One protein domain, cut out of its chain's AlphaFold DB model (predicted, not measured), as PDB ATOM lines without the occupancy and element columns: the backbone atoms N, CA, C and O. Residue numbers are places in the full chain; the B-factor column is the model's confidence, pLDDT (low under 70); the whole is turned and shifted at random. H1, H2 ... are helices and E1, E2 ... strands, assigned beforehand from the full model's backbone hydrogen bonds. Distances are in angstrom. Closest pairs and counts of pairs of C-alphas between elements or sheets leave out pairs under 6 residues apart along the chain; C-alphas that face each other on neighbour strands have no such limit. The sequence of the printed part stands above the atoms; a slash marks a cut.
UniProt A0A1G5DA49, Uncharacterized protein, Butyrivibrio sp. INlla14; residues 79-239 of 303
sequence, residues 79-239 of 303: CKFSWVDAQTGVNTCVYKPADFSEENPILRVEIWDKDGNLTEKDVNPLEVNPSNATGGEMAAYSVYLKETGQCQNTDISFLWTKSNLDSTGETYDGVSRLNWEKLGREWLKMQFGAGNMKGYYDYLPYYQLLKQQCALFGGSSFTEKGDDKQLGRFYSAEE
ATOM      1  N   CYS A  79       0.610  -6.376 -55.414       96.94
ATOM      2  CA  CYS A  79       1.611  -6.673 -54.394       96.94
ATOM      3  C   CYS A  79       1.476  -5.692 -53.225       96.94
ATOM      4  O   CYS A  79       1.589  -4.475 -53.397       96.94
ATOM      5  N   LYS A  80       1.272  -6.229 -52.022       96.81
ATOM      6  CA  LYS A  80       1.117  -5.453 -50.783       96.81
ATOM      7  C   LYS A  80       2.373  -5.431 -49.930       96.81
ATOM      8  O   LYS A  80       2.588  -4.467 -49.199       96.81
ATOM      9  N   PHE A  81       3.205  -6.457 -50.061       96.56
ATOM     10  CA  PHE A  81       4.458  -6.585 -49.333       96.56
ATOM     11  C   PHE A  81       5.446  -7.412 -50.152       96.56
ATOM     12  O   PHE A  81       5.067  -8.439 -50.709       96.56
ATOM     13  N   SER A  82       6.693  -6.957 -50.241       95.44
ATOM     14  CA  SER A  82       7.806  -7.702 -50.834       95.44
ATOM     15  C   SER A  82       9.087  -7.331 -50.099       95.44
ATOM     16  O   SER A  82       9.324  -6.154 -49.819       95.44
ATOM     17  N   TRP A  83       9.898  -8.328 -49.762       95.00
ATOM     18  CA  TRP A  83      11.201  -8.132 -49.129       95.00
ATOM     19  C   TRP A  83      12.147  -9.281 -49.472       95.00
ATOM     20  O   TRP A  83      11.712 -10.332 -49.939       95.00
ATOM     21  N   VAL A  84      13.441  -9.076 -49.250       94.50
ATOM     22  CA  VAL A  84      14.466 -10.113 -49.399       94.50
ATOM     23  C   VAL A  84      15.306 -10.177 -48.134       94.50
ATOM     24  O   VAL A  84      15.749  -9.149 -47.616       94.50
ATOM     25  N   ASP A  85      15.501 -11.384 -47.619       93.06
ATOM     26  CA  ASP A  85      16.358 -11.624 -46.475       93.06
ATOM     27  C   ASP A  85      17.826 -11.562 -46.897       93.06
ATOM     28  O   ASP A  85      18.286 -12.327 -47.743       93.06
ATOM     29  N   ALA A  86      18.579 -10.644 -46.296       89.56
ATOM     30  CA  ALA A  86      19.959 -10.396 -46.693       89.56
ATOM     31  C   ALA A  86      20.925 -11.542 -46.338       89.56
ATOM     32  O   ALA A  86      21.998 -11.625 -46.933       89.56
ATOM     33  N   GLN A  87      20.580 -12.397 -45.369       88.50
ATOM     34  CA  GLN A  87      21.438 -13.508 -44.940       88.50
ATOM     35  C   GLN A  87      21.249 -14.737 -45.825       88.50
ATOM     36  O   GLN A  87      22.213 -15.430 -46.145       88.50
ATOM     37  N   THR A  88      20.006 -15.009 -46.207       91.38
ATOM     38  CA  THR A  88      19.626 -16.245 -46.897       91.38
ATOM     39  C   THR A  88      19.340 -16.045 -48.377       91.38
ATOM     40  O   THR A  88      19.354 -17.020 -49.115       91.38
ATOM     41  N   GLY A  89      19.108 -14.809 -48.829       92.56
ATOM     42  CA  GLY A  89      18.703 -14.502 -50.201       92.56
ATOM     43  C   GLY A  89      17.235 -14.813 -50.499       92.56
ATOM     44  O   GLY A  89      16.805 -14.639 -51.635       92.56
ATOM     45  N   VAL A  90      16.464 -15.252 -49.499       95.25
ATOM     46  CA  VAL A  90      15.056 -15.623 -49.657       95.25
ATOM     47  C   VAL A  90      14.206 -14.373 -49.840       95.25
ATOM     48  O   VAL A  90      14.211 -13.482 -48.989       95.25
ATOM     49  N   ASN A  91      13.447 -14.307 -50.929       96.69
ATOM     50  CA  ASN A  91      12.455 -13.263 -51.156       96.69
ATOM     51  C   ASN A  91      11.058 -13.764 -50.786       96.69
ATOM     52  O   ASN A  91      10.701 -14.901 -51.074       96.69
ATOM     53  N   THR A  92      10.256 -12.917 -50.147       97.56
ATOM     54  CA  THR A  92       8.847 -13.209 -49.859       97.56
ATOM     55  C   THR A  92       7.979 -12.069 -50.345       97.56
ATOM     56  O   THR A  92       8.225 -10.909 -50.009       97.56
ATOM     57  N   CYS A  93       6.937 -12.420 -51.088       97.62
ATOM     58  CA  CYS A  93       5.938 -11.513 -51.621       97.62
ATOM     59  C   CYS A  93       4.543 -11.910 -51.154       97.62
ATOM     60  O   CYS A  93       4.219 -13.091 -51.057       97.62
ATOM     61  N   VAL A  94       3.702 -10.911 -50.906       98.31
ATOM     62  CA  VAL A  94       2.290 -11.094 -50.578       98.31
ATOM     63  C   VAL A  94       1.461 -10.260 -51.538       98.31
ATOM     64  O   VAL A  94       1.588  -9.031 -51.603       98.31
ATOM     65  N   TYR A  95       0.584 -10.943 -52.254       98.06
ATOM     66  CA  TYR A  95      -0.334 -10.378 -53.219       98.06
ATOM     67  C   TYR A  95      -1.758 -10.419 -52.678       98.06
ATOM     68  O   TYR A  95      -2.211 -11.425 -52.133       98.06
ATOM     69  N   LYS A  96      -2.470  -9.308 -52.866       97.56
ATOM     70  CA  LYS A  96      -3.916  -9.228 -52.695       97.56
ATOM     71  C   LYS A  96      -4.576  -9.527 -54.045       97.56
ATOM     72  O   LYS A  96      -4.370  -8.724 -54.962       97.56
ATOM     73  N   PRO A  97      -5.335 -10.627 -54.176       96.12
ATOM     74  CA  PRO A  97      -6.069 -10.945 -55.398       96.12
ATOM     75  C   PRO A  97      -7.096  -9.868 -55.765       96.12
ATOM     76  O   PRO A  97      -7.576  -9.133 -54.895       96.12
ATOM     77  N   ALA A  98      -7.450  -9.774 -57.049       94.50
ATOM     78  CA  ALA A  98      -8.467  -8.833 -57.529       94.50
ATOM     79  C   ALA A  98      -9.867  -9.124 -56.955       94.50
ATOM     80  O   ALA A  98     -10.659  -8.208 -56.745       94.50
ATOM     81  N   ASP A  99     -10.152 -10.394 -56.679       92.50
ATOM     82  CA  ASP A  99     -11.397 -10.924 -56.123       92.50
ATOM     83  C   ASP A  99     -11.359 -11.085 -54.591       92.50
ATOM     84  O   ASP A  99     -12.187 -11.792 -54.015       92.50
ATOM     85  N   PHE A 100     -10.421 -10.414 -53.912       92.69
ATOM     86  CA  PHE A 100     -10.309 -10.430 -52.452       92.69
ATOM     87  C   PHE A 100     -11.639 -10.076 -51.762       92.69
ATOM     88  O   PHE A 100     -12.230  -9.027 -52.026       92.69
ATOM     89  N   SER A 101     -12.053 -10.912 -50.805       91.25
ATOM     90  CA  SER A 101     -13.243 -10.715 -49.969       91.25
ATOM     91  C   SER A 101     -12.858 -10.603 -48.497       91.25
ATOM     92  O   SER A 101     -12.062 -11.394 -48.004       91.25
ATOM     93  N   GLU A 102     -13.454  -9.666 -47.758       88.00
ATOM     94  CA  GLU A 102     -13.236  -9.559 -46.306       88.00
ATOM     95  C   GLU A 102     -13.805 -10.758 -45.529       88.00
ATOM     96  O   GLU A 102     -13.289 -11.097 -44.465       88.00
ATOM     97  N   GLU A 103     -14.829 -11.428 -46.067       89.88
ATOM     98  CA  GLU A 103     -15.447 -12.617 -45.459       89.88
ATOM     99  C   GLU A 103     -14.566 -13.866 -45.604       89.88
ATOM    100  O   GLU A 103     -14.625 -14.775 -44.778       89.88
ATOM    101  N   ASN A 104     -13.739 -13.903 -46.651       92.00
ATOM    102  CA  ASN A 104     -12.788 -14.974 -46.924       92.00
ATOM    103  C   ASN A 104     -11.480 -14.368 -47.469       92.00
ATOM    104  O   ASN A 104     -11.267 -14.364 -48.687       92.00
ATOM    105  N   PRO A 105     -10.631 -13.797 -46.591       95.44
ATOM    106  CA  PRO A 105      -9.538 -12.910 -46.985       95.44
ATOM    107  C   PRO A 105      -8.306 -13.670 -47.477       95.44
ATOM    108  O   PRO A 105      -7.231 -13.563 -46.898       95.44
ATOM    109  N   ILE A 106      -8.433 -14.435 -48.557       97.88
ATOM    110  CA  ILE A 106      -7.321 -15.204 -49.120       97.88
ATOM    111  C   ILE A 106      -6.294 -14.258 -49.762       97.88
ATOM    112  O   ILE A 106      -6.622 -13.433 -50.615       97.88
ATOM    113  N   LEU A 107      -5.035 -14.390 -49.346       98.12
ATOM    114  CA  LEU A 107      -3.875 -13.707 -49.915       98.12
ATOM    115  C   LEU A 107      -2.949 -14.736 -50.562       98.12
ATOM    116  O   LEU A 107      -2.730 -15.806 -49.997       98.12
ATOM    117  N   ARG A 108      -2.349 -14.393 -51.704       98.06
ATOM    118  CA  ARG A 108      -1.338 -15.242 -52.344       98.06
ATOM    119  C   ARG A 108       0.040 -14.870 -51.826       98.06
ATOM    120  O   ARG A 108       0.433 -13.705 -51.874       98.06
ATOM    121  N   VAL A 109       0.780 -15.862 -51.353       98.25
ATOM    122  CA  VAL A 109       2.160 -15.717 -50.903       98.25
ATOM    123  C   VAL A 109       3.085 -16.422 -51.876       98.25
ATOM    124  O   VAL A 109       2.849 -17.571 -52.241       98.25
ATOM    125  N   GLU A 110       4.162 -15.745 -52.243       97.88
ATOM    126  CA  GLU A 110       5.241 -16.312 -53.039       97.88
ATOM    127  C   GLU A 110       6.553 -16.205 -52.285       97.88
ATOM    128  O   GLU A 110       6.896 -15.144 -51.764       97.88
ATOM    129  N   ILE A 111       7.282 -17.311 -52.237       97.81
ATOM    130  CA  ILE A 111       8.596 -17.398 -51.619       97.81
ATOM    131  C   ILE A 111       9.564 -17.888 -52.684       97.81
ATOM    132  O   ILE A 111       9.385 -18.974 -53.230       97.81
ATOM    133  N   TRP A 112      10.576 -17.080 -52.967       97.00
ATOM    134  CA  TRP A 112      11.685 -17.444 -53.836       97.00
ATOM    135  C   TRP A 112      12.885 -17.767 -52.963       97.00
ATOM    136  O   TRP A 112      13.312 -16.926 -52.167       97.00
ATOM    137  N   ASP A 113      13.416 -18.979 -53.088       93.44
ATOM    138  CA  ASP A 113      14.676 -19.321 -52.439       93.44
ATOM    139  C   ASP A 113      15.876 -18.687 -53.168       93.44
ATOM    140  O   ASP A 113      15.754 -18.087 -54.240       93.44
ATOM    141  N   LYS A 114      17.065 -18.823 -52.576       88.31
ATOM    142  CA  LYS A 114      18.316 -18.284 -53.134       88.31
ATOM    143  C   LYS A 114      18.682 -18.830 -54.518       88.31
ATOM    144  O   LYS A 114      19.466 -18.198 -55.222       88.31
ATOM    145  N   ASP A 115      18.172 -20.008 -54.870       89.94
ATOM    146  CA  ASP A 115      18.461 -20.693 -56.126       89.94
ATOM    147  C   ASP A 115      17.412 -20.323 -57.196       89.94
ATOM    148  O   ASP A 115      17.521 -20.734 -58.352       89.94
ATOM    149  N   GLY A 116      16.425 -19.493 -56.832       88.38
ATOM    150  CA  GLY A 116      15.362 -19.017 -57.706       88.38
ATOM    151  C   GLY A 116      14.178 -19.977 -57.811       88.38
ATOM    152  O   GLY A 116      13.388 -19.848 -58.745       88.38
ATOM    153  N   ASN A 117      14.031 -20.937 -56.893       93.81
ATOM    154  CA  ASN A 117      12.862 -21.812 -56.870       93.81
ATOM    155  C   ASN A 117      11.683 -21.107 -56.192       93.81
ATOM    156  O   ASN A 117      11.812 -20.582 -55.085       93.81
ATOM    157  N   LEU A 118      10.521 -21.138 -56.848       95.56
ATOM    158  CA  LEU A 118       9.281 -20.544 -56.358       95.56
ATOM    159  C   LEU A 118       8.451 -21.562 -55.565       95.56
ATOM    160  O   LEU A 118       8.116 -22.636 -56.063       95.56
ATOM    161  N   THR A 119       8.038 -21.167 -54.364       97.25
ATOM    162  CA  THR A 119       6.933 -21.774 -53.616       97.25
ATOM    163  C   THR A 119       5.774 -20.784 -53.553       97.25
ATOM    164  O   THR A 119       5.912 -19.706 -52.978       97.25
ATOM    165  N   GLU A 120       4.627 -21.156 -54.120       96.81
ATOM    166  CA  GLU A 120       3.391 -20.370 -54.066       96.81
ATOM    167  C   GLU A 120       2.387 -21.017 -53.106       96.81
ATOM    168  O   GLU A 120       2.254 -22.244 -53.057       96.81
ATOM    169  N   LYS A 121       1.681 -20.196 -52.325       96.50
ATOM    170  CA  LYS A 121       0.642 -20.658 -51.407       96.50
ATOM    171  C   LYS A 121      -0.444 -19.609 -51.204       96.50
ATOM    172  O   LYS A 121      -0.151 -18.469 -50.850       96.50
ATOM    173  N   ASP A 122      -1.694 -20.040 -51.306       97.88
ATOM    174  CA  ASP A 122      -2.839 -19.266 -50.840       97.88
ATOM    175  C   ASP A 122      -2.965 -19.389 -49.317       97.88
ATOM    176  O   ASP A 122      -2.926 -20.483 -48.742       97.88
ATOM    177  N   VAL A 123      -3.079 -18.249 -48.647       98.38
ATOM    178  CA  VAL A 123      -3.131 -18.146 -47.190       98.38
ATOM    179  C   VAL A 123      -4.398 -17.414 -46.795       98.38
ATOM    180  O   VAL A 123      -4.619 -16.287 -47.230       98.38
ATOM    181  N   ASN A 124      -5.190 -18.024 -45.915       97.88
ATOM    182  CA  ASN A 124      -6.222 -17.329 -45.157       97.88
ATOM    183  C   ASN A 124      -5.604 -16.789 -43.847       97.88
ATOM    184  O   ASN A 124      -5.301 -17.583 -42.954       97.88
ATOM    185  N   PRO A 125      -5.412 -15.465 -43.692       97.25
ATOM    186  CA  PRO A 125      -4.864 -14.834 -42.492       97.25
ATOM    187  C   PRO A 125      -5.608 -15.198 -41.207       97.25
ATOM    188  O   PRO A 125      -4.989 -15.273 -40.150       97.25
ATOM    189  N   LEU A 126      -6.917 -15.447 -41.293       95.88
ATOM    190  CA  LEU A 126      -7.741 -15.806 -40.137       95.88
ATOM    191  C   LEU A 126      -7.420 -17.208 -39.602       95.88
ATOM    192  O   LEU A 126      -7.662 -17.487 -38.431       95.88
ATOM    193  N   GLU A 127      -6.828 -18.067 -40.432       96.62
ATOM    194  CA  GLU A 127      -6.425 -19.437 -40.093       96.62
ATOM    195  C   GLU A 127      -4.941 -19.544 -39.705       96.62
ATOM    196  O   GLU A 127      -4.460 -20.617 -39.337       96.62
ATOM    197  N   VAL A 128      -4.194 -18.437 -39.756       97.69
ATOM    198  CA  VAL A 128      -2.786 -18.417 -39.352       97.69
ATOM    199  C   VAL A 128      -2.694 -18.505 -37.833       97.69
ATOM    200  O   VAL A 128      -3.216 -17.648 -37.121       97.69
ATOM    201  N   ASN A 129      -1.979 -19.519 -37.340       97.00
ATOM    202  CA  ASN A 129      -1.621 -19.677 -35.932       97.00
ATOM    203  C   ASN A 129      -0.172 -19.205 -35.698       97.00
ATOM    204  O   ASN A 129       0.750 -19.971 -35.987       97.00
ATOM    205  N   PRO A 130       0.073 -18.010 -35.120       96.75
ATOM    206  CA  PRO A 130       1.429 -17.480 -34.970       96.75
ATOM    207  C   PRO A 130       2.348 -18.317 -34.073       96.75
ATOM    208  O   PRO A 130       3.564 -18.181 -34.154       96.75
ATOM    209  N   SER A 131       1.811 -19.210 -33.235       95.38
ATOM    210  CA  SER A 131       2.634 -20.138 -32.443       95.38
ATOM    211  C   SER A 131       3.226 -21.289 -33.270       95.38
ATOM    212  O   SER A 131       4.118 -21.987 -32.786       95.38
ATOM    213  N   ASN A 132       2.739 -21.486 -34.501       96.19
ATOM    214  CA  ASN A 132       3.156 -22.536 -35.425       96.19
ATOM    215  C   ASN A 132       2.875 -22.138 -36.893       96.19
ATOM    216  O   ASN A 132       2.080 -22.777 -37.597       96.19
ATOM    217  N   ALA A 133       3.521 -21.069 -37.357       97.50
ATOM    218  CA  ALA A 133       3.316 -20.510 -38.693       97.50
ATOM    219  C   ALA A 133       4.622 -20.398 -39.479       97.50
ATOM    220  O   ALA A 133       5.701 -20.212 -38.916       97.50
ATOM    221  N   THR A 134       4.512 -20.487 -40.797       97.69
ATOM    222  CA  THR A 134       5.601 -20.184 -41.732       97.69
ATOM    223  C   THR A 134       5.853 -18.679 -41.827       97.69
ATOM    224  O   THR A 134       4.988 -17.867 -41.488       97.69
ATOM    225  N   GLY A 135       7.027 -18.288 -42.328       96.56
ATOM    226  CA  GLY A 135       7.323 -16.887 -42.635       96.56
ATOM    227  C   GLY A 135       6.364 -16.280 -43.654       96.56
ATOM    228  O   GLY A 135       5.929 -15.146 -43.472       96.56
ATOM    229  N   GLY A 136       5.984 -17.051 -44.671       97.81
ATOM    230  CA  GLY A 136       4.981 -16.648 -45.651       97.81
ATOM    231  C   GLY A 136       3.594 -16.416 -45.044       97.81
ATOM    232  O   GLY A 136       2.983 -15.374 -45.273       97.81
ATOM    233  N   GLU A 137       3.115 -17.349 -44.214       98.56
ATOM    234  CA  GLU A 137       1.830 -17.210 -43.505       98.56
ATOM    235  C   GLU A 137       1.811 -15.960 -42.608       98.56
ATOM    236  O   GLU A 137       0.826 -15.222 -42.586       98.56
ATOM    237  N   MET A 138       2.914 -15.672 -41.914       98.31
ATOM    238  CA  MET A 138       3.024 -14.481 -41.070       98.31
ATOM    239  C   MET A 138       3.162 -13.173 -41.848       98.31
ATOM    240  O   MET A 138       2.656 -12.143 -41.393       98.31
ATOM    241  N   ALA A 139       3.795 -13.194 -43.022       98.06
ATOM    242  CA  ALA A 139       3.802 -12.051 -43.925       98.06
ATOM    243  C   ALA A 139       2.377 -11.734 -44.414       98.06
ATOM    244  O   ALA A 139       1.947 -10.582 -44.344       98.06
ATOM    245  N   ALA A 140       1.604 -12.752 -44.813       98.31
ATOM    246  CA  ALA A 140       0.198 -12.592 -45.188       98.31
ATOM    247  C   ALA A 140      -0.657 -12.057 -44.032       98.31
ATOM    248  O   ALA A 140      -1.404 -11.095 -44.214       98.31
ATOM    249  N   TYR A 141      -0.501 -12.613 -42.827       98.25
ATOM    250  CA  TYR A 141      -1.186 -12.112 -41.636       98.25
ATOM    251  C   TYR A 141      -0.860 -10.637 -41.355       98.25
ATOM    252  O   TYR A 141      -1.750  -9.833 -41.089       98.25
ATOM    253  N   SER A 142       0.406 -10.244 -41.497       98.19
ATOM    254  CA  SER A 142       0.850  -8.860 -41.284       98.19
ATOM    255  C   SER A 142       0.276  -7.893 -42.325       98.19
ATOM    256  O   SER A 142      -0.143  -6.787 -41.972       98.19
ATOM    257  N   VAL A 143       0.194  -8.311 -43.591       97.56
ATOM    258  CA  VAL A 143      -0.481  -7.547 -44.651       97.56
ATOM    259  C   VAL A 143      -1.966  -7.395 -44.358       97.56
ATOM    260  O   VAL A 143      -2.494  -6.290 -44.470       97.56
ATOM    261  N   TYR A 144      -2.630  -8.474 -43.945       97.25
ATOM    262  CA  TYR A 144      -4.044  -8.445 -43.588       97.25
ATOM    263  C   TYR A 144      -4.326  -7.422 -42.485       97.25
ATOM    264  O   TYR A 144      -5.149  -6.531 -42.685       97.25
ATOM    265  N   LEU A 145      -3.569  -7.465 -41.382       96.75
ATOM    266  CA  LEU A 145      -3.713  -6.513 -40.275       96.75
ATOM    267  C   LEU A 145      -3.584  -5.045 -40.719       96.75
ATOM    268  O   LEU A 145      -4.276  -4.174 -40.182       96.75
ATOM    269  N   LYS A 146      -2.713  -4.765 -41.694       95.50
ATOM    270  CA  LYS A 146      -2.523  -3.426 -42.268       95.50
ATOM    271  C   LYS A 146      -3.672  -3.015 -43.171       95.50
ATOM    272  O   LYS A 146      -4.186  -1.909 -43.023       95.50
ATOM    273  N   GLU A 147      -4.085  -3.893 -44.080       92.75
ATOM    274  CA  GLU A 147      -5.174  -3.627 -45.026       92.75
ATOM    275  C   GLU A 147      -6.512  -3.419 -44.307       92.75
ATOM    276  O   GLU A 147      -7.291  -2.566 -44.722       92.75
ATOM    277  N   THR A 148      -6.757  -4.120 -43.195       92.12
ATOM    278  CA  THR A 148      -7.959  -3.923 -42.369       92.12
ATOM    279  C   THR A 148      -7.821  -2.792 -41.344       92.12
ATOM    280  O   THR A 148      -8.717  -2.589 -40.529       92.12
ATOM    281  N   GLY A 149      -6.688  -2.082 -41.311       93.00
ATOM    282  CA  GLY A 149      -6.448  -0.972 -40.382       93.00
ATOM    283  C   GLY A 149      -6.307  -1.370 -38.907       93.00
ATOM    284  O   GLY A 149      -6.332  -0.497 -38.042       93.00
ATOM    285  N   GLN A 150      -6.128  -2.660 -38.606       91.69
ATOM    286  CA  GLN A 150      -5.956  -3.162 -37.238       91.69
ATOM    287  C   GLN A 150      -4.576  -2.798 -36.671       91.69
ATOM    288  O   GLN A 150      -4.432  -2.590 -35.468       91.69
ATOM    289  N   CYS A 151      -3.553  -2.689 -37.528       93.56
ATOM    290  CA  CYS A 151      -2.219  -2.236 -37.141       93.56
ATOM    291  C   CYS A 151      -1.488  -1.597 -38.334       93.56
ATOM    292  O   CYS A 151      -1.428  -2.180 -39.409       93.56
ATOM    293  N   GLN A 152      -0.916  -0.398 -38.167       86.62
ATOM    294  CA  GLN A 152      -0.306   0.349 -39.283       86.62
ATOM    295  C   GLN A 152       1.145  -0.061 -39.594       86.62
ATOM    296  O   GLN A 152       1.551  -0.048 -40.753       86.62
ATOM    297  N   ASN A 153       1.924  -0.444 -38.577       89.56
ATOM    298  CA  ASN A 153       3.367  -0.706 -38.688       89.56
ATOM    299  C   ASN A 153       3.687  -2.208 -38.816       89.56
ATOM    300  O   ASN A 153       4.692  -2.680 -38.282       89.56
ATOM    301  N   THR A 154       2.826  -2.987 -39.471       94.00
ATOM    302  CA  THR A 154       2.948  -4.456 -39.489       94.00
ATOM    303  C   THR A 154       4.129  -4.942 -40.320       94.00
ATOM    304  O   THR A 154       4.780  -5.887 -39.896       94.00
ATOM    305  N   ASP A 155       4.465  -4.274 -41.430       92.12
ATOM    306  CA  ASP A 155       5.607  -4.634 -42.285       92.12
ATOM    307  C   ASP A 155       6.911  -4.653 -41.474       92.12
ATOM    308  O   ASP A 155       7.626  -5.652 -41.419       92.12
ATOM    309  N   ILE A 156       7.201  -3.545 -40.781       93.06
ATOM    310  CA  ILE A 156       8.419  -3.422 -39.980       93.06
ATOM    311  C   ILE A 156       8.348  -4.271 -38.707       93.06
ATOM    312  O   ILE A 156       9.362  -4.823 -38.295       93.06
ATOM    313  N   SER A 157       7.161  -4.444 -38.115       96.56
ATOM    314  CA  SER A 157       6.978  -5.302 -36.936       96.56
ATOM    315  C   SER A 157       7.203  -6.778 -37.266       96.56
ATOM    316  O   SER A 157       7.842  -7.492 -36.492       96.56
ATOM    317  N   PHE A 158       6.747  -7.234 -38.432       97.00
ATOM    318  CA  PHE A 158       7.059  -8.558 -38.956       97.00
ATOM    319  C   PHE A 158       8.572  -8.731 -39.117       97.00
ATOM    320  O   PHE A 158       9.133  -9.684 -38.579       97.00
ATOM    321  N   LEU A 159       9.247  -7.777 -39.769       95.50
ATOM    322  CA  LEU A 159      10.697  -7.834 -39.971       95.50
ATOM    323  C   LEU A 159      11.474  -7.810 -38.648       95.50
ATOM    324  O   LEU A 159      12.408  -8.582 -38.479       95.50
ATOM    325  N   TRP A 160      11.062  -6.999 -37.674       94.25
ATOM    326  CA  TRP A 160      11.640  -6.999 -36.328       94.25
ATOM    327  C   TRP A 160      11.461  -8.336 -35.608       94.25
ATOM    328  O   TRP A 160      12.399  -8.843 -34.996       94.25
ATOM    329  N   THR A 161      10.276  -8.936 -35.726       95.25
ATOM    330  CA  THR A 161      10.008 -10.276 -35.185       95.25
ATOM    331  C   THR A 161      10.908 -11.313 -35.853       95.25
ATOM    332  O   THR A 161      11.510 -12.137 -35.167       95.25
ATOM    333  N   LYS A 162      11.056 -11.236 -37.182       94.12
ATOM    334  CA  LYS A 162      11.950 -12.095 -37.963       94.12
ATOM    335  C   LYS A 162      13.406 -11.931 -37.539       94.12
ATOM    336  O   LYS A 162      14.101 -12.931 -37.437       94.12
ATOM    337  N   SER A 163      13.882 -10.713 -37.275       89.88
ATOM    338  CA  SER A 163      15.282 -10.467 -36.888       89.88
ATOM    339  C   SER A 163      15.677 -11.155 -35.583       89.88
ATOM    340  O   SER A 163      16.856 -11.393 -35.343       89.88
ATOM    341  N   ASN A 164      14.709 -11.516 -34.740       88.69
ATOM    342  CA  ASN A 164      14.984 -12.322 -33.557       88.69
ATOM    343  C   ASN A 164      15.247 -13.796 -33.849       88.69
ATOM    344  O   ASN A 164      15.763 -14.486 -32.969       88.69
ATOM    345  N   LEU A 165      14.930 -14.288 -35.047       88.88
ATOM    346  CA  LEU A 165      15.293 -15.639 -35.461       88.88
ATOM    347  C   LEU A 165      16.810 -15.843 -35.375       88.88
ATOM    348  O   LEU A 165      17.261 -16.872 -34.881       88.88
ATOM    349  N   ASP A 166      17.585 -14.810 -35.705       80.38
ATOM    350  CA  ASP A 166      19.047 -14.805 -35.632       80.38
ATOM    351  C   ASP A 166      19.566 -15.151 -34.217       80.38
ATOM    352  O   ASP A 166      20.629 -15.749 -34.065       80.38
ATOM    353  N   SER A 167      18.797 -14.844 -33.161       77.75
ATOM    354  CA  SER A 167      19.148 -15.184 -31.770       77.75
ATOM    355  C   SER A 167      18.961 -16.666 -31.418       77.75
ATOM    356  O   SER A 167      19.450 -17.127 -30.386       77.75
ATOM    357  N   THR A 168      18.258 -17.418 -32.265       81.00
ATOM    358  CA  THR A 168      17.972 -18.848 -32.075       81.00
ATOM    359  C   THR A 168      18.968 -19.756 -32.800       81.00
ATOM    360  O   THR A 168      19.020 -20.950 -32.513       81.00
ATOM    361  N   GLY A 169      19.772 -19.200 -33.716       81.62
ATOM    362  CA  GLY A 169      20.638 -19.961 -34.621       81.62
ATOM    363  C   GLY A 169      19.908 -20.580 -35.819       81.62
ATOM    364  O   GLY A 169      20.547 -21.224 -36.649       81.62
ATOM    365  N   GLU A 170      18.591 -20.390 -35.926       86.12
ATOM    366  CA  GLU A 170      17.804 -20.772 -37.097       86.12
ATOM    367  C   GLU A 170      17.976 -19.745 -38.229       86.12
ATOM    368  O   GLU A 170      18.301 -18.580 -38.002       86.12
ATOM    369  N   THR A 171      17.755 -20.186 -39.469       89.25
ATOM    370  CA  THR A 171      17.838 -19.334 -40.663       89.25
ATOM    371  C   THR A 171      16.463 -19.192 -41.296       89.25
ATOM    372  O   THR A 171      15.635 -20.099 -41.224       89.25
ATOM    373  N   TYR A 172      16.197 -18.028 -41.884       93.19
ATOM    374  CA  TYR A 172      14.909 -17.761 -42.507       93.19
ATOM    375  C   TYR A 172      14.826 -18.409 -43.891       93.19
ATOM    376  O   TYR A 172      15.600 -18.071 -44.775       93.19
ATOM    377  N   ASP A 173      13.854 -19.288 -44.100       93.69
ATOM    378  CA  ASP A 173      13.583 -19.926 -45.397       93.69
ATOM    379  C   ASP A 173      12.183 -19.593 -45.949       93.69
ATOM    380  O   ASP A 173      11.778 -20.089 -46.996       93.69
ATOM    381  N   GLY A 174      11.406 -18.788 -45.220       94.00
ATOM    382  CA  GLY A 174      10.016 -18.453 -45.532       94.00
ATOM    383  C   GLY A 174       8.999 -19.583 -45.325       94.00
ATOM    384  O   GLY A 174       7.820 -19.282 -45.118       94.00
ATOM    385  N   VAL A 175       9.420 -20.851 -45.318       95.62
ATOM    386  CA  VAL A 175       8.545 -22.038 -45.365       95.62
ATOM    387  C   VAL A 175       8.587 -22.903 -44.102       95.62
ATOM    388  O   VAL A 175       7.632 -23.637 -43.841       95.62
ATOM    389  N   SER A 176       9.637 -22.810 -43.288       95.19
ATOM    390  CA  SER A 176       9.726 -23.482 -41.993       95.19
ATOM    391  C   SER A 176       8.761 -22.862 -40.996       95.19
ATOM    392  O   SER A 176       8.560 -21.645 -40.954       95.19
ATOM    393  N   ARG A 177       8.136 -23.715 -40.175       95.12
ATOM    394  CA  ARG A 177       7.198 -23.268 -39.142       95.12
ATOM    395  C   ARG A 177       7.952 -22.850 -37.890       95.12
ATOM    396  O   ARG A 177       8.772 -23.602 -37.375       95.12
ATOM    397  N   LEU A 178       7.613 -21.672 -37.384       94.31
ATOM    398  CA  LEU A 178       8.228 -21.051 -36.220       94.31
ATOM    399  C   LEU A 178       7.152 -20.630 -35.217       94.31
ATOM    400  O   LEU A 178       5.974 -20.469 -35.555       94.31
ATOM    401  N   ASN A 179       7.582 -20.405 -33.976       94.50
ATOM    402  CA  ASN A 179       6.757 -19.768 -32.957       94.50
ATOM    403  C   ASN A 179       7.013 -18.252 -32.956       94.50
ATOM    404  O   ASN A 179       7.880 -17.742 -32.243       94.50
ATOM    405  N   TRP A 180       6.247 -17.535 -33.773       95.19
ATOM    406  CA  TRP A 180       6.349 -16.089 -33.964       95.19
ATOM    407  C   TRP A 180       5.881 -15.288 -32.751       95.19
ATOM    408  O   TRP A 180       6.424 -14.214 -32.503       95.19
ATOM    409  N   GLU A 181       4.940 -15.808 -31.954       93.31
ATOM    410  CA  GLU A 181       4.591 -15.198 -30.661       93.31
ATOM    411  C   GLU A 181       5.808 -15.165 -29.740       93.31
ATOM    412  O   GLU A 181       6.132 -14.116 -29.185       93.31
ATOM    413  N   LYS A 182       6.538 -16.282 -29.640       91.56
ATOM    414  CA  LYS A 182       7.759 -16.356 -28.839       91.56
ATOM    415  C   LYS A 182       8.818 -15.390 -29.364       91.56
ATOM    416  O   LYS A 182       9.363 -14.630 -28.568       91.56
ATOM    417  N   LEU A 183       9.092 -15.387 -30.671       94.19
ATOM    418  CA  LEU A 183      10.057 -14.455 -31.275       94.19
ATOM    419  C   LEU A 183       9.677 -12.993 -30.997       94.19
ATOM    420  O   LEU A 183      10.533 -12.191 -30.620       94.19
ATOM    421  N   GLY A 184       8.390 -12.664 -31.111       93.12
ATOM    422  CA  GLY A 184       7.879 -11.322 -30.861       93.12
ATOM    423  C   GLY A 184       7.955 -10.912 -29.396       93.12
ATOM    424  O   GLY A 184       8.345  -9.790 -29.075       93.12
ATOM    425  N   ARG A 185       7.681 -11.843 -28.481       90.25
ATOM    426  CA  ARG A 185       7.854 -11.615 -27.046       90.25
ATOM    427  C   ARG A 185       9.301 -11.297 -26.706       90.25
ATOM    428  O   ARG A 185       9.551 -10.344 -25.973       90.25
ATOM    429  N   GLU A 186      10.247 -12.079 -27.222       89.88
ATOM    430  CA  GLU A 186      11.669 -11.831 -26.975       89.88
ATOM    431  C   GLU A 186      12.115 -10.484 -27.576       89.88
ATOM    432  O   GLU A 186      12.974  -9.811 -27.008       89.88
ATOM    433  N   TRP A 187      11.477 -10.014 -28.658       90.94
ATOM    434  CA  TRP A 187      11.761  -8.695 -29.244       90.94
ATOM    435  C   TRP A 187      11.300  -7.604 -28.293       90.94
ATOM    436  O   TRP A 187      12.077  -6.728 -27.921       90.94
ATOM    437  N   LEU A 188      10.055  -7.709 -27.827       89.50
ATOM    438  CA  LEU A 188       9.478  -6.777 -26.870       89.50
ATOM    439  C   LEU A 188      10.291  -6.737 -25.560       89.50
ATOM    440  O   LEU A 188      10.574  -5.656 -25.042       89.50
ATOM    441  N   LYS A 189      10.739  -7.901 -25.065       87.06
ATOM    442  CA  LYS A 189      11.658  -8.030 -23.918       87.06
ATOM    443  C   LYS A 189      12.974  -7.311 -24.146       87.06
ATOM    444  O   LYS A 189      13.417  -6.574 -23.268       87.06
ATOM    445  N   MET A 190      13.590  -7.507 -25.306       88.06
ATOM    446  CA  MET A 190      14.852  -6.862 -25.649       88.06
ATOM    447  C   MET A 190      14.699  -5.339 -25.721       88.06
ATOM    448  O   MET A 190      15.497  -4.632 -25.108       88.06
ATOM    449  N   GLN A 191      13.638  -4.827 -26.358       87.94
ATOM    450  CA  GLN A 191      13.358  -3.386 -26.396       87.94
ATOM    451  C   GLN A 191      13.198  -2.805 -24.986       87.94
ATOM    452  O   GLN A 191      13.785  -1.768 -24.667       87.94
ATOM    453  N   PHE A 192      12.458  -3.505 -24.118       83.00
ATOM    454  CA  PHE A 192      12.276  -3.100 -22.727       83.00
ATOM    455  C   PHE A 192      13.597  -3.109 -21.945       83.00
ATOM    456  O   PHE A 192      13.962  -2.116 -21.316       83.00
ATOM    457  N   GLY A 193      14.347  -4.211 -22.020       79.81
ATOM    458  CA  GLY A 193      15.620  -4.389 -21.320       79.81
ATOM    459  C   GLY A 193      16.709  -3.413 -21.773       79.81
ATOM    460  O   GLY A 193      17.519  -2.981 -20.955       79.81
ATOM    461  N   ALA A 194      16.697  -3.015 -23.048       81.62
ATOM    462  CA  ALA A 194      17.602  -2.009 -23.602       81.62
ATOM    463  C   ALA A 194      17.226  -0.564 -23.217       81.62
ATOM    464  O   ALA A 194      17.979   0.362 -23.517       81.62
ATOM    465  N   GLY A 195      16.072  -0.343 -22.577       77.44
ATOM    466  CA  GLY A 195      15.546   1.001 -22.340       77.44
ATOM    467  C   GLY A 195      15.026   1.690 -23.609       77.44
ATOM    468  O   GLY A 195      14.829   2.902 -23.612       77.44
ATOM    469  N   ASN A 196      14.799   0.953 -24.704       84.81
ATOM    470  CA  ASN A 196      14.208   1.506 -25.922       84.81
ATOM    471  C   ASN A 196      12.678   1.509 -25.817       84.81
ATOM    472  O   ASN A 196      11.982   0.708 -26.447       84.81
ATOM    473  N   MET A 197      12.145   2.432 -25.015       83.31
ATOM    474  CA  MET A 197      10.699   2.530 -24.805       83.31
ATOM    475  C   MET A 197       9.959   2.838 -26.106       83.31
ATOM    476  O   MET A 197       8.946   2.211 -26.387       83.31
ATOM    477  N   LYS A 198      10.480   3.717 -26.971       85.38
ATOM    478  CA  LYS A 198       9.828   3.997 -28.260       85.38
ATOM    479  C   LYS A 198       9.641   2.715 -29.087       85.38
ATOM    480  O   LYS A 198       8.533   2.450 -29.540       85.38
ATOM    481  N   GLY A 199      10.693   1.902 -29.219       88.88
ATOM    482  CA  GLY A 199      10.625   0.617 -29.922       88.88
ATOM    483  C   GLY A 199       9.657  -0.377 -29.274       88.88
ATOM    484  O   GLY A 199       8.913  -1.051 -29.982       88.88
ATOM    485  N   TYR A 200       9.612  -0.425 -27.938       88.19
ATOM    486  CA  TYR A 200       8.638  -1.234 -27.198       88.19
ATOM    487  C   TYR A 200       7.194  -0.855 -27.565       88.19
ATOM    488  O   TYR A 200       6.397  -1.726 -27.903       88.19
ATOM    489  N   TYR A 201       6.860   0.438 -27.555       86.81
ATOM    490  CA  TYR A 201       5.501   0.912 -27.837       86.81
ATOM    491  C   TYR A 201       5.098   0.798 -29.296       86.81
ATOM    492  O   TYR A 201       3.960   0.428 -29.573       86.81
ATOM    493  N   ASP A 202       6.012   1.101 -30.217       90.69
ATOM    494  CA  ASP A 202       5.732   0.986 -31.647       90.69
ATOM    495  C   ASP A 202       5.399  -0.467 -32.029       90.69
ATOM    496  O   ASP A 202       4.578  -0.698 -32.915       90.69
ATOM    497  N   TYR A 203       6.007  -1.439 -31.340       93.50
ATOM    498  CA  TYR A 203       5.812  -2.868 -31.583       93.50
ATOM    499  C   TYR A 203       4.653  -3.495 -30.785       93.50
ATOM    500  O   TYR A 203       4.042  -4.469 -31.231       93.50
ATOM    501  N   LEU A 204       4.327  -2.957 -29.607       91.31
ATOM    502  CA  LEU A 204       3.361  -3.546 -28.676       91.31
ATOM    503  C   LEU A 204       1.987  -3.889 -29.304       91.31
ATOM    504  O   LEU A 204       1.515  -5.003 -29.059       91.31
ATOM    505  N   PRO A 205       1.349  -3.029 -30.131       93.06
ATOM    506  CA  PRO A 205       0.075  -3.365 -30.771       93.06
ATOM    507  C   PRO A 205       0.154  -4.615 -31.654       93.06
ATOM    508  O   PRO A 205      -0.739  -5.458 -31.614       93.06
ATOM    509  N   TYR A 206       1.245  -4.771 -32.410       95.88
ATOM    510  CA  TYR A 206       1.458  -5.950 -33.250       95.88
ATOM    511  C   TYR A 206       1.569  -7.216 -32.394       95.88
ATOM    512  O   TYR A 206       0.882  -8.201 -32.647       95.88
ATOM    513  N   TYR A 207       2.364  -7.171 -31.321       94.69
ATOM    514  CA  TYR A 207       2.507  -8.305 -30.406       94.69
ATOM    515  C   TYR A 207       1.194  -8.692 -29.706       94.69
ATOM    516  O   TYR A 207       0.912  -9.878 -29.528       94.69
ATOM    517  N   GLN A 208       0.361  -7.718 -29.331       92.12
ATOM    518  CA  GLN A 208      -0.954  -8.000 -28.750       92.12
ATOM    519  C   GLN A 208      -1.862  -8.751 -29.732       92.12
ATOM    520  O   GLN A 208      -2.526  -9.702 -29.319       92.12
ATOM    521  N   LEU A 209      -1.833  -8.393 -31.018       94.88
ATOM    522  CA  LEU A 209      -2.562  -9.108 -32.069       94.88
ATOM    523  C   LEU A 209      -2.020 -10.531 -32.268       94.88
ATOM    524  O   LEU A 209      -2.810 -11.467 -32.341       94.88
ATOM    525  N   LEU A 210      -0.694 -10.735 -32.226       94.38
ATOM    526  CA  LEU A 210      -0.106 -12.085 -32.240       94.38
ATOM    527  C   LEU A 210      -0.617 -12.950 -31.078       94.38
ATOM    528  O   LEU A 210      -1.005 -14.100 -31.293       94.38
ATOM    529  N   LYS A 211      -0.636 -12.404 -29.850       91.69
ATOM    530  CA  LYS A 211      -1.152 -13.108 -28.661       91.69
ATOM    531  C   LYS A 211      -2.631 -13.458 -28.818       91.69
ATOM    532  O   LYS A 211      -3.016 -14.589 -28.533       91.69
ATOM    533  N   GLN A 212      -3.448 -12.499 -29.259       91.44
ATOM    534  CA  GLN A 212      -4.881 -12.706 -29.484       91.44
ATOM    535  C   GLN A 212      -5.122 -13.798 -30.527       91.44
ATOM    536  O   GLN A 212      -5.892 -14.720 -30.276       91.44
ATOM    537  N   GLN A 213      -4.399 -13.747 -31.647       94.19
ATOM    538  CA  GLN A 213      -4.509 -14.741 -32.704       94.19
ATOM    539  C   GLN A 213      -4.092 -16.133 -32.215       94.19
ATOM    540  O   GLN A 213      -4.808 -17.095 -32.458       94.19
ATOM    541  N   CYS A 214      -2.997 -16.266 -31.455       91.69
ATOM    542  CA  CYS A 214      -2.605 -17.552 -30.858       91.69
ATOM    543  C   CYS A 214      -3.681 -18.132 -29.929       91.69
ATOM    544  O   CYS A 214      -3.887 -19.348 -29.910       91.69
ATOM    545  N   ALA A 215      -4.373 -17.278 -29.168       88.75
ATOM    546  CA  ALA A 215      -5.414 -17.706 -28.237       88.75
ATOM    547  C   ALA A 215      -6.602 -18.377 -28.951       88.75
ATOM    548  O   ALA A 215      -7.204 -19.291 -28.389       88.75
ATOM    549  N   LEU A 216      -6.890 -18.001 -30.205       90.25
ATOM    550  CA  LEU A 216      -7.929 -18.643 -31.023       90.25
ATOM    551  C   LEU A 216      -7.624 -20.122 -31.325       90.25
ATOM    552  O   LEU A 216      -8.547 -20.907 -31.522       90.25
ATOM    553  N   PHE A 217      -6.351 -20.525 -31.304       89.00
ATOM    554  CA  PHE A 217      -5.908 -21.894 -31.608       89.00
ATOM    555  C   PHE A 217      -5.579 -22.718 -30.359       89.00
ATOM    556  O   PHE A 217      -4.855 -23.710 -30.439       89.00
ATOM    557  N   GLY A 218      -6.059 -22.298 -29.185       77.00
ATOM    558  CA  GLY A 218      -5.718 -22.955 -27.921       77.00
ATOM    559  C   GLY A 218      -4.237 -22.814 -27.553       77.00
ATOM    560  O   GLY A 218      -3.741 -23.563 -26.711       77.00
ATOM    561  N   GLY A 219      -3.528 -21.864 -28.176       61.78
ATOM    562  CA  GLY A 219      -2.169 -21.511 -27.807       61.78
ATOM    563  C   GLY A 219      -2.141 -21.090 -26.342       61.78
ATOM    564  O   GLY A 219      -2.823 -20.145 -25.949       61.78
ATOM    565  N   SER A 220      -1.376 -21.832 -25.538       49.31
ATOM    566  CA  SER A 220      -1.148 -21.559 -24.120       49.31
ATOM    567  C   SER A 220      -0.846 -20.077 -23.931       49.31
ATOM    568  O   SER A 220       0.155 -19.576 -24.444       49.31
ATOM    569  N   SER A 221      -1.653 -19.397 -23.115       45.56
ATOM    570  CA  SER A 221      -1.143 -18.271 -22.348       45.56
ATOM    571  C   SER A 221       0.095 -18.793 -21.622       45.56
ATOM    572  O   SER A 221       0.016 -19.684 -20.775       45.56
ATOM    573  N   PHE A 222       1.278 -18.371 -22.059       47.31
ATOM    574  CA  PHE A 222       2.505 -18.671 -21.340       47.31
ATOM    575  C   PHE A 222       2.276 -18.190 -19.902       47.31
ATOM    576  O   PHE A 222       1.802 -17.070 -19.709       47.31
ATOM    577  N   THR A 223       2.508 -19.033 -18.893       44.56
ATOM    578  CA  THR A 223       2.326 -18.613 -17.498       44.56
ATOM    579  C   THR A 223       3.329 -17.501 -17.217       44.56
ATOM    580  O   THR A 223       4.515 -17.786 -17.045       44.56
ATOM    581  N   GLU A 224       2.866 -16.250 -17.233       50.12
ATOM    582  CA  GLU A 224       3.684 -15.055 -17.019       50.12
ATOM    583  C   GLU A 224       4.390 -15.175 -15.661       50.12
ATOM    584  O   GLU A 224       3.780 -15.038 -14.595       50.12
ATOM    585  N   LYS A 225       5.692 -15.487 -15.679       46.25
ATOM    586  CA  LYS A 225       6.516 -15.492 -14.469       46.25
ATOM    587  C   LYS A 225       7.039 -14.080 -14.233       46.25
ATOM    588  O   LYS A 225       7.682 -13.523 -15.111       46.25
ATOM    589  N   GLY A 226       6.814 -13.546 -13.028       51.31
ATOM    590  CA  GLY A 226       7.498 -12.366 -12.471       51.31
ATOM    591  C   GLY A 226       7.574 -11.153 -13.404       51.31
ATOM    592  O   GLY A 226       6.630 -10.366 -13.464       51.31
ATOM    593  N   ASP A 227       8.695 -11.028 -14.117       44.88
ATOM    594  CA  ASP A 227       9.000  -9.947 -15.064       44.88
ATOM    595  C   ASP A 227       8.046  -9.917 -16.274       44.88
ATOM    596  O   ASP A 227       7.765  -8.851 -16.820       44.88
ATOM    597  N   ASP A 228       7.460 -11.061 -16.642       54.34
ATOM    598  CA  ASP A 228       6.519 -11.177 -17.763       54.34
ATOM    599  C   ASP A 228       5.181 -10.468 -17.512       54.34
ATOM    600  O   ASP A 228       4.525 -10.077 -18.470       54.34
ATOM    601  N   LYS A 229       4.796 -10.218 -16.249       55.81
ATOM    602  CA  LYS A 229       3.551  -9.488 -15.922       55.81
ATOM    603  C   LYS A 229       3.585  -8.017 -16.335       55.81
ATOM    604  O   LYS A 229       2.545  -7.363 -16.389       55.81
ATOM    605  N   GLN A 230       4.781  -7.468 -16.541       57.53
ATOM    606  CA  GLN A 230       4.961  -6.096 -17.014       57.53
ATOM    607  C   GLN A 230       4.923  -6.022 -18.549       57.53
ATOM    608  O   GLN A 230       4.494  -5.017 -19.114       57.53
ATOM    609  N   LEU A 231       5.297  -7.109 -19.228       59.41
ATOM    610  CA  LEU A 231       5.326  -7.194 -20.683       59.41
ATOM    611  C   LEU A 231       3.917  -7.289 -21.266       59.41
ATOM    612  O   LEU A 231       3.139  -8.178 -20.942       59.41
ATOM    613  N   GLY A 232       3.599  -6.378 -22.183       58.72
ATOM    614  CA  GLY A 232       2.294  -6.339 -22.842       58.72
ATOM    615  C   GLY A 232       1.345  -5.265 -22.308       58.72
ATOM    616  O   GLY A 232       0.271  -5.076 -22.882       58.72
ATOM    617  N   ARG A 233       1.731  -4.539 -21.250       68.06
ATOM    618  CA  ARG A 233       0.978  -3.392 -20.732       68.06
ATOM    619  C   ARG A 233       1.351  -2.113 -21.490       68.06
ATOM    620  O   ARG A 233       2.525  -1.861 -21.760       68.06
ATOM    621  N   PHE A 234       0.344  -1.296 -21.795       62.00
ATOM    622  CA  PHE A 234       0.547   0.110 -22.141       62.00
ATOM    623  C   PHE A 234       0.791   0.898 -20.852       62.00
ATOM    624  O   PHE A 234      -0.050   0.869 -19.950       62.00
ATOM    625  N   TYR A 235       1.922   1.594 -20.760       66.31
ATOM    626  CA  TYR A 235       2.193   2.529 -19.666       66.31
ATOM    627  C   TYR A 235       1.852   3.968 -20.067       66.31
ATOM    628  O   TYR A 235       1.891   4.318 -21.253       66.31
ATOM    629  N   SER A 236       1.542   4.809 -19.083       68.56
ATOM    630  CA  SER A 236       1.425   6.255 -19.274       68.56
ATOM    631  C   SER A 236       2.784   6.886 -19.615       68.56
ATOM    632  O   SER A 236       3.842   6.281 -19.424       68.56
ATOM    633  N   ALA A 237       2.778   8.133 -20.101       63.88
ATOM    634  CA  ALA A 237       4.015   8.879 -20.352       63.88
ATOM    635  C   ALA A 237       4.860   9.064 -19.074       63.88
ATOM    636  O   ALA A 237       6.084   8.986 -19.127       63.88
ATOM    637  N   GLU A 238       4.208   9.251 -17.925       70.94
ATOM    638  CA  GLU A 238       4.864   9.381 -16.619       70.94
ATOM    639  C   GLU A 238       5.479   8.055 -16.162       70.94
ATOM    640  O   GLU A 238       6.618   8.021 -15.701       70.94
ATOM    641  N   GLU A 239       4.754   6.944 -16.334       77.44
ATOM    642  CA  GLU A 239       5.274   5.605 -16.050       77.44
ATOM    643  C   GLU A 239       6.483   5.292 -16.947       77.44
ATOM    644  O   GLU A 239       7.488   4.782 -16.454       77.44
TER     645      GLU A 239
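AT A GLANCE: This is residues 79 to 239 of the 303 residues of an uncharacterized protein of Butyrivibrio sp. INlla14 (UniProt A0A1G5DA49). A twisted wall of four strands has H1 packed on one face, the other bare. Beyond H1 lie H2 and the hairpin of H3 and H4, with H5 at the far end. The printed part has 161 residues, with four named strands, an antiparallel meander of hairpins E1 to E4, then five named helices, class mixed. The whole is compact, with a radius of gyration of the C-alphas of 15.8 A, and spans 47 by 36 by 29 A.

HOW THE PARTS SIT: E1, residues 79 to 84, E2, 91 to 96, E3, 107 to 112, and E4, 118 to 123, form the sheet; N 93 and O 110 are within hydrogen-bond range, 2.8 A. H1, residues 135 to 147, is on the sheet, height 7.6 A, closest to E2 at C-alphas 94 and 140, 6.0 A. H2, residues 154 to 168, touches H1 with 154 to 158 alone, a hairpin at a shallow tilt of 26 degrees. H3, residues 180 to 193, touches residues 160 to 165 of H2, about perpendicular at 87 degrees, closest C-alphas 161 and 184, 4.9 A. H4, residues 197 to 216, forms a hairpin with H3, closest C-alphas 191 and 200, 5.2 A. Every O i to N i+4 pair is within range in H1 and H3, 6 of 11 in H2, 14 of 16 in H4.

IN THESE COORDINATES: E1 begins at C-alpha 79 (1.611, -6.673, -54.394); H4 is 28.9 A long. H5, residues 226 to 229, touches no helix and ends at C-alpha 229 (3.551, -9.488, -15.922).

THE WHOLE: The printed part has no cut; long links join E4 to H1 and H2 to H3. Residues 219 to 237 have pLDDT under 70.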